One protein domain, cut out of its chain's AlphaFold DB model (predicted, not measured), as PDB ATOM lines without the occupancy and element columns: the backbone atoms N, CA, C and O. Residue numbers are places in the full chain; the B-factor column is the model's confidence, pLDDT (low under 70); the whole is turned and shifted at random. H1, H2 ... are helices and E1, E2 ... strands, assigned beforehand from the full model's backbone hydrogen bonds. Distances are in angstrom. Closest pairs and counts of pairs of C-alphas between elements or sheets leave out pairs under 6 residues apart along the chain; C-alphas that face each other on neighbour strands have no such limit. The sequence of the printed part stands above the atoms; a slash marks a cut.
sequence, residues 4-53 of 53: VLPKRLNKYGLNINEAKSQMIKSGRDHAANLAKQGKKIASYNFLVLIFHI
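AT A GLANCE: This is residues 4 to 53 of the 53 residues of the protein "Reverse transcriptase" of Orientia tsutsugamushi (UniProt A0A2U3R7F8). Two short helices, H1 and H2, sit at opposite ends of an open, elongated model, joined by the long unnamed stretch of residues 11 to 27. A small strand hairpin, E1 and E2, lies between those ends along the length, and its tip, residues 45 to 50, sticks out. The 50 printed residues hold H1, H2, E1 and E2 in that order, a mixed class with under half of the residues in named elements. The whole is only just extended, close to loose, with a radius of gyration of the C-alphas of 14.7 A and spans of 43 by 25 by 16 A.

IN THESE COORDINATES: H1, residues 4 to 10, begins at C-alpha 4 (92.753, 125.062, 147.529). H2, residues 28 to 36, is 12.3 A long. E1 is residues 43 to 46, and E2, residues 49 to 52, ends at C-alpha 52 (80.241, 116.938, 126.405).

HOW THE PARTS SIT: H1 and H2 are apart. In both, every O i to N i+4 pair is within hydrogen-bond range. E1 and E2 form an antiparallel hairpin at 152 degrees, with N 44 and O 51 2.9 A apart.

THE WHOLE: The C-alphas of Gly 13 and Lys 36 are the farthest apart, 43.6 A. The printed part has no cut; residue 53 is under pLDDT 70.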
ATOM      1  N   VAL A   4      91.473 124.424 147.861       84.44
ATOM      2  CA  VAL A   4      92.753 125.062 147.529       84.44
ATOM      3  C   VAL A   4      92.570 126.228 146.560       84.44
ATOM      4  O   VAL A   4      93.316 127.202 146.635       84.44
ATOM      5  N   LEU A   5      91.591 126.145 145.654       86.31
ATOM      6  CA  LEU A   5      91.365 127.159 144.621       86.31
ATOM      7  C   LEU A   5      90.841 128.485 145.204       86.31
ATOM      8  O   LEU A   5      91.441 129.518 144.906       86.31
ATOM      9  N   PRO A   6      89.815 128.485 146.083       87.44
ATOM     10  CA  PRO A   6      89.333 129.704 146.726       87.44
ATOM     11  C   PRO A   6      90.435 130.388 147.539       87.44
ATOM     12  O   PRO A   6      90.635 131.592 147.415       87.44
ATOM     13  N   LYS A   7      91.233 129.610 148.289       89.75
ATOM     14  CA  LYS A   7      92.382 130.126 149.057       89.75
ATOM     15  C   LYS A   7      93.435 130.787 148.160       89.75
ATOM     16  O   LYS A   7      93.988 131.821 148.523       89.75
ATOM     17  N   ARG A   8      93.712 130.211 146.984       90.88
ATOM     18  CA  ARG A   8      94.664 130.780 146.014       90.88
ATOM     19  C   ARG A   8      94.135 132.052 145.362       90.88
ATOM     20  O   ARG A   8      94.904 132.992 145.227       90.88
ATOM     21  N   LEU A   9      92.860 132.093 144.981       91.06
ATOM     22  CA  LEU A   9      92.241 133.282 144.383       91.06
ATOM     23  C   LEU A   9      92.186 134.447 145.376       91.06
ATOM     24  O   LEU A   9      92.544 135.569 145.021       91.06
ATOM     25  N   ASN A  10      91.851 134.154 146.635       91.69
ATOM     26  CA  ASN A  10      91.779 135.154 147.694       91.69
ATOM     27  C   ASN A  10      93.121 135.877 147.915       91.69
ATOM     28  O   ASN A  10      93.128 137.089 148.105       91.69
ATOM     29  N   LYS A  11      94.262 135.179 147.763       94.00
ATOM     30  CA  LYS A  11      95.609 135.790 147.812       94.00
ATOM     31  C   LYS A  11      95.775 136.964 146.833       94.00
ATOM     32  O   LYS A  11      96.568 137.862 147.096       94.00
ATOM     33  N   TYR A  12      95.046 136.953 145.719       95.00
ATOM     34  CA  TYR A  12      95.079 137.993 144.690       95.00
ATOM     35  C   TYR A  12      93.855 138.925 144.743       95.00
ATOM     36  O   TYR A  12      93.623 139.672 143.799       95.00
ATOM     37  N   GLY A  13      93.045 138.870 145.809       92.69
ATOM     38  CA  GLY A  13      91.803 139.644 145.933       92.69
ATOM     39  C   GLY A  13      90.669 139.164 145.019       92.69
ATOM     40  O   GLY A  13      89.693 139.882 144.819       92.69
ATOM     41  N   LEU A  14      90.785 137.960 144.450       93.50
ATOM     42  CA  LEU A  14      89.792 137.376 143.551       93.50
ATOM     43  C   LEU A  14      88.871 136.412 144.308       93.50
ATOM     44  O   LEU A  14      89.292 135.741 145.252       93.50
ATOM     45  N   ASN A  15      87.625 136.292 143.846       90.06
ATOM     46  CA  ASN A  15      86.653 135.340 144.381       90.06
ATOM     47  C   ASN A  15      85.940 134.571 143.261       90.06
ATOM     48  O   ASN A  15      85.829 135.048 142.130       90.06
ATOM     49  N   ILE A  16      85.443 133.378 143.584       88.25
ATOM     50  CA  ILE A  16      84.628 132.583 142.669       88.25
ATOM     51  C   ILE A  16      83.210 133.154 142.632       88.25
ATOM     52  O   ILE A  16      82.607 133.435 143.662       88.25
ATOM     53  N   ASN A  17      82.661 133.299 141.427       88.62
ATOM     54  CA  ASN A  17      81.246 133.588 141.253       88.62
ATOM     55  C   ASN A  17      80.449 132.283 141.379       88.62
ATOM     56  O   ASN A  17      80.457 131.472 140.454       88.62
ATOM     57  N   GLU A  18      79.755 132.094 142.498       84.62
ATOM     58  CA  GLU A  18      78.997 130.868 142.780       84.62
ATOM     59  C   GLU A  18      77.847 130.625 141.793       84.62
ATOM     60  O   GLU A  18      77.567 129.484 141.446       84.62
ATOM     61  N   ALA A  19      77.230 131.682 141.255       85.81
ATOM     62  CA  ALA A  19      76.160 131.542 140.268       85.81
ATOM     63  C   ALA A  19      76.670 131.035 138.906       85.81
ATOM     64  O   ALA A  19      75.913 130.442 138.138       85.81
ATOM     65  N   LYS A  20      77.949 131.277 138.590       83.81
ATOM     66  CA  LYS A  20      78.575 130.885 137.313       83.81
ATOM     67  C   LYS A  20      79.514 129.687 137.438       83.81
ATOM     68  O   LYS A  20      79.862 129.087 136.424       83.81
ATOM     69  N   SER A  21      79.955 129.352 138.646       83.69
ATOM     70  CA  SER A  21      80.874 128.248 138.893       83.69
ATOM     71  C   SER A  21      80.093 126.995 139.259       83.69
ATOM     72  O   SER A  21      79.458 126.928 140.304       83.69
ATOM     73  N   GLN A  22      80.140 125.993 138.386       78.06
ATOM     74  CA  GLN A  22      79.475 124.716 138.610       78.06
ATOM     75  C   GLN A  22      80.507 123.598 138.707       78.06
ATOM     76  O   GLN A  22      81.404 123.477 137.872       78.06
ATOM     77  N   MET A  23      80.364 122.758 139.731       78.12
ATOM     78  CA  MET A  23      81.062 121.480 139.794       78.12
ATOM     79  C   MET A  23      80.369 120.489 138.875       78.12
ATOM     80  O   MET A  23      79.223 120.115 139.115       78.12
ATOM     81  N   ILE A  24      81.084 120.022 137.858       78.81
ATOM     82  CA  ILE A  24      80.569 119.014 136.939       78.81
ATOM     83  C   ILE A  24      81.342 117.729 137.180       78.81
ATOM     84  O   ILE A  24      82.567 117.693 137.066       78.81
ATOM     85  N   LYS A  25      80.620 116.674 137.568       75.88
ATOM     86  CA  LYS A  25      81.209 115.344 137.703       75.88
ATOM     87  C   LYS A  25      81.558 114.837 136.311       75.88
ATOM     88  O   LYS A  25      80.701 114.757 135.440       75.88
ATOM     89  N   SER A  26      82.825 114.512 136.133       74.25
ATOM     90  CA  SER A  26      83.419 114.097 134.872       74.25
ATOM     91  C   SER A  26      84.156 112.772 135.041       74.25
ATOM     92  O   SER A  26      84.512 112.387 136.158       74.25
ATOM     93  N   GLY A  27      84.386 112.068 133.932       77.94
ATOM     94  CA  GLY A  27      85.241 110.882 133.901       77.94
ATOM     95  C   GLY A  27      84.547 109.608 133.419       77.94
ATOM     96  O   GLY A  27      83.321 109.495 133.416       77.94
ATOM     97  N   ARG A  28      85.373 108.630 133.025       79.06
ATOM     98  CA  ARG A  28      84.955 107.403 132.329       79.06
ATOM     99  C   ARG A  28      83.866 106.632 133.075       79.06
ATOM    100  O   ARG A  28      82.863 106.274 132.468       79.06
ATOM    101  N   ASP A  29      84.033 106.418 134.377       84.31
ATOM    102  CA  ASP A  29      83.077 105.630 135.165       84.31
ATOM    103  C   ASP A  29      81.747 106.363 135.349       84.31
ATOM    104  O   ASP A  29      80.679 105.756 135.299       84.31
ATOM    105  N   HIS A  30      81.791 107.687 135.520       82.38
ATOM    106  CA  HIS A  30      80.587 108.504 135.626       82.38
ATOM    107  C   HIS A  30      79.802 108.507 134.308       82.38
ATOM    108  O   HIS A  30      78.595 108.258 134.318       82.38
ATOM    109  N   ALA A  31      80.497 108.694 133.181       81.44
ATOM    110  CA  ALA A  31      79.917 108.619 131.844       81.44
ATOM    111  C   ALA A  31      79.323 107.230 131.555       81.44
ATOM    112  O   ALA A  31      78.180 107.125 131.110       81.44
ATOM    113  N   ALA A  32      80.044 106.153 131.888       83.81
ATOM    114  CA  ALA A  32      79.562 104.782 131.719       83.81
ATOM    115  C   ALA A  32      78.311 104.498 132.568       83.81
ATOM    116  O   ALA A  32      77.369 103.859 132.101       83.81
ATOM    117  N   ASN A  33      78.271 104.996 133.806       85.19
ATOM    118  CA  ASN A  33      77.111 104.844 134.680       85.19
ATOM    119  C   ASN A  33      75.899 105.661 134.203       85.19
ATOM    120  O   ASN A  33      74.772 105.183 134.318       85.19
ATOM    121  N   LEU A  34      76.105 106.856 133.639       84.19
ATOM    122  CA  LEU A  34      75.031 107.664 133.046       84.19
ATOM    123  C   LEU A  34      74.471 107.036 131.767       84.19
ATOM    124  O   LEU A  34      73.251 106.975 131.611       84.19
ATOM    125  N   ALA A  35      75.341 106.492 130.912       83.88
ATOM    126  CA  ALA A  35      74.937 105.759 129.716       83.88
ATOM    127  C   ALA A  35      74.073 104.537 130.070       83.88
ATOM    128  O   ALA A  35      73.010 104.345 129.481       83.88
ATOM    129  N   LYS A  36      74.460 103.771 131.102       88.25
ATOM    130  CA  LYS A  36      73.647 102.661 131.640       88.25
ATOM    131  C   LYS A  36      72.284 103.115 132.172       88.25
ATOM    132  O   LYS A  36      71.327 102.355 132.117       88.25
ATOM    133  N   GLN A  37      72.189 104.342 132.688       87.69
ATOM    134  CA  GLN A  37      70.939 104.937 133.175       87.69
ATOM    135  C   GLN A  37      70.098 105.587 132.061       87.69
ATOM    136  O   GLN A  37      69.063 106.176 132.367       87.69
ATOM    137  N   GLY A  38      70.540 105.546 130.797       83.25
ATOM    138  CA  GLY A  38      69.872 106.225 129.679       83.25
ATOM    139  C   GLY A  38      69.870 107.754 129.800       83.25
ATOM    140  O   GLY A  38      69.081 108.431 129.141       83.25
ATOM    141  N   LYS A  39      70.725 108.317 130.660       82.44
ATOM    142  CA  LYS A  39      70.799 109.759 130.914       82.44
ATOM    143  C   LYS A  39      71.868 110.389 130.034       82.44
ATOM    144  O   LYS A  39      72.954 109.841 129.861       82.44
ATOM    145  N   LYS A  40      71.565 111.578 129.506       76.31
ATOM    146  CA  LYS A  40      72.551 112.391 128.790       76.31
ATOM    147  C   LYS A  40      73.677 112.793 129.735       76.31
ATOM    148  O   LYS A  40      73.432 113.113 130.899       76.31
ATOM    149  N   ILE A  41      74.897 112.786 129.209       78.19
ATOM    150  CA  ILE A  41      76.055 113.236 129.967       78.19
ATOM    151  C   ILE A  41      76.020 114.759 130.074       78.19
ATOM    152  O   ILE A  41      75.558 115.446 129.158       78.19
ATOM    153  N   ALA A  42      76.450 115.271 131.225       78.81
ATOM    154  CA  ALA A  42      76.510 116.700 131.469       78.81
ATOM    155  C   ALA A  42      77.417 117.377 130.433       78.81
ATOM    156  O   ALA A  42      78.471 116.857 130.067       78.81
ATOM    157  N   SER A  43      76.998 118.550 129.972       79.69
ATOM    158  CA  SER A  43      77.790 119.399 129.094       79.69
ATOM    159  C   SER A  43      78.080 120.732 129.763       79.69
ATOM    160  O   SER A  43      77.347 121.172 130.651       79.69
ATOM    161  N   TYR A  44      79.160 121.377 129.336       83.19
ATOM    162  CA  TYR A  44      79.500 122.718 129.787       83.19
ATOM    163  C   TYR A  44      79.893 123.604 128.620       83.19
ATOM    164  O   TYR A  44      80.488 123.158 127.640       83.19
ATOM    165  N   ASN A  45      79.528 124.876 128.741       82.50
ATOM    166  CA  ASN A  45      79.907 125.899 127.783       82.50
ATOM    167  C   ASN A  45      81.277 126.453 128.161       82.50
ATOM    168  O   ASN A  45      81.452 127.000 129.252       82.50
ATOM    169  N   PHE A  46      82.228 126.361 127.241       82.88
ATOM    170  CA  PHE A  46      83.538 126.978 127.363       82.88
ATOM    171  C   PHE A  46      83.800 127.846 126.140       82.88
ATOM    172  O   PHE A  46      83.913 127.340 125.029       82.88
ATOM    173  N   LEU A  47      83.879 129.165 126.349       85.19
ATOM    174  CA  LEU A  47      84.131 130.140 125.280       85.19
ATOM    175  C   LEU A  47      83.204 129.950 124.062       85.19
ATOM    176  O   LEU A  47      83.658 129.977 122.926       85.19
ATOM    177  N   VAL A  48      81.900 129.754 124.307       80.44
ATOM    178  CA  VAL A  48      80.856 129.535 123.274       80.44
ATOM    179  C   VAL A  48      80.909 128.147 122.604       80.44
ATOM    180  O   VAL A  48      80.000 127.787 121.861       80.44
ATOM    181  N   LEU A  49      81.898 127.313 122.931       83.81
ATOM    182  CA  LEU A  49      81.960 125.920 122.500       83.81
ATOM    183  C   LEU A  49      81.360 124.995 123.571       83.81
ATOM    184  O   LEU A  49      81.674 125.105 124.759       83.81
ATOM    185  N   ILE A  50      80.490 124.075 123.152       84.06
ATOM    186  CA  ILE A  50      79.867 123.092 124.042       84.06
ATOM    187  C   ILE A  50      80.758 121.857 124.115       84.06
ATOM    188  O   ILE A  50      81.008 121.202 123.104       84.06
ATOM    189  N   PHE A  51      81.178 121.508 125.326       77.88
ATOM    190  CA  PHE A  51      81.883 120.264 125.597       77.88
ATOM    191  C   PHE A  51      80.956 119.285 126.300       77.88
ATOM    192  O   PHE A  51      80.346 119.611 127.320       77.88
ATOM    193  N   HIS A  52      80.870 118.078 125.752       76.19
ATOM    194  CA  HIS A  52      80.241 116.938 126.405       76.19
ATOM    195  C   HIS A  52      81.307 116.216 127.223       76.19
ATOM    196  O   HIS A  52      82.383 115.921 126.695       76.19
ATOM    197  N   ILE A  53      81.030 116.010 128.509       69.19
ATOM    198  CA  ILE A  53      81.923 115.268 129.410       69.19
ATOM    199  C   ILE A  53      81.495 113.803 129.502       69.19
ATOM    200  O   ILE A  53      80.474 113.473 128.867       69.19
TER     201      ILE A  53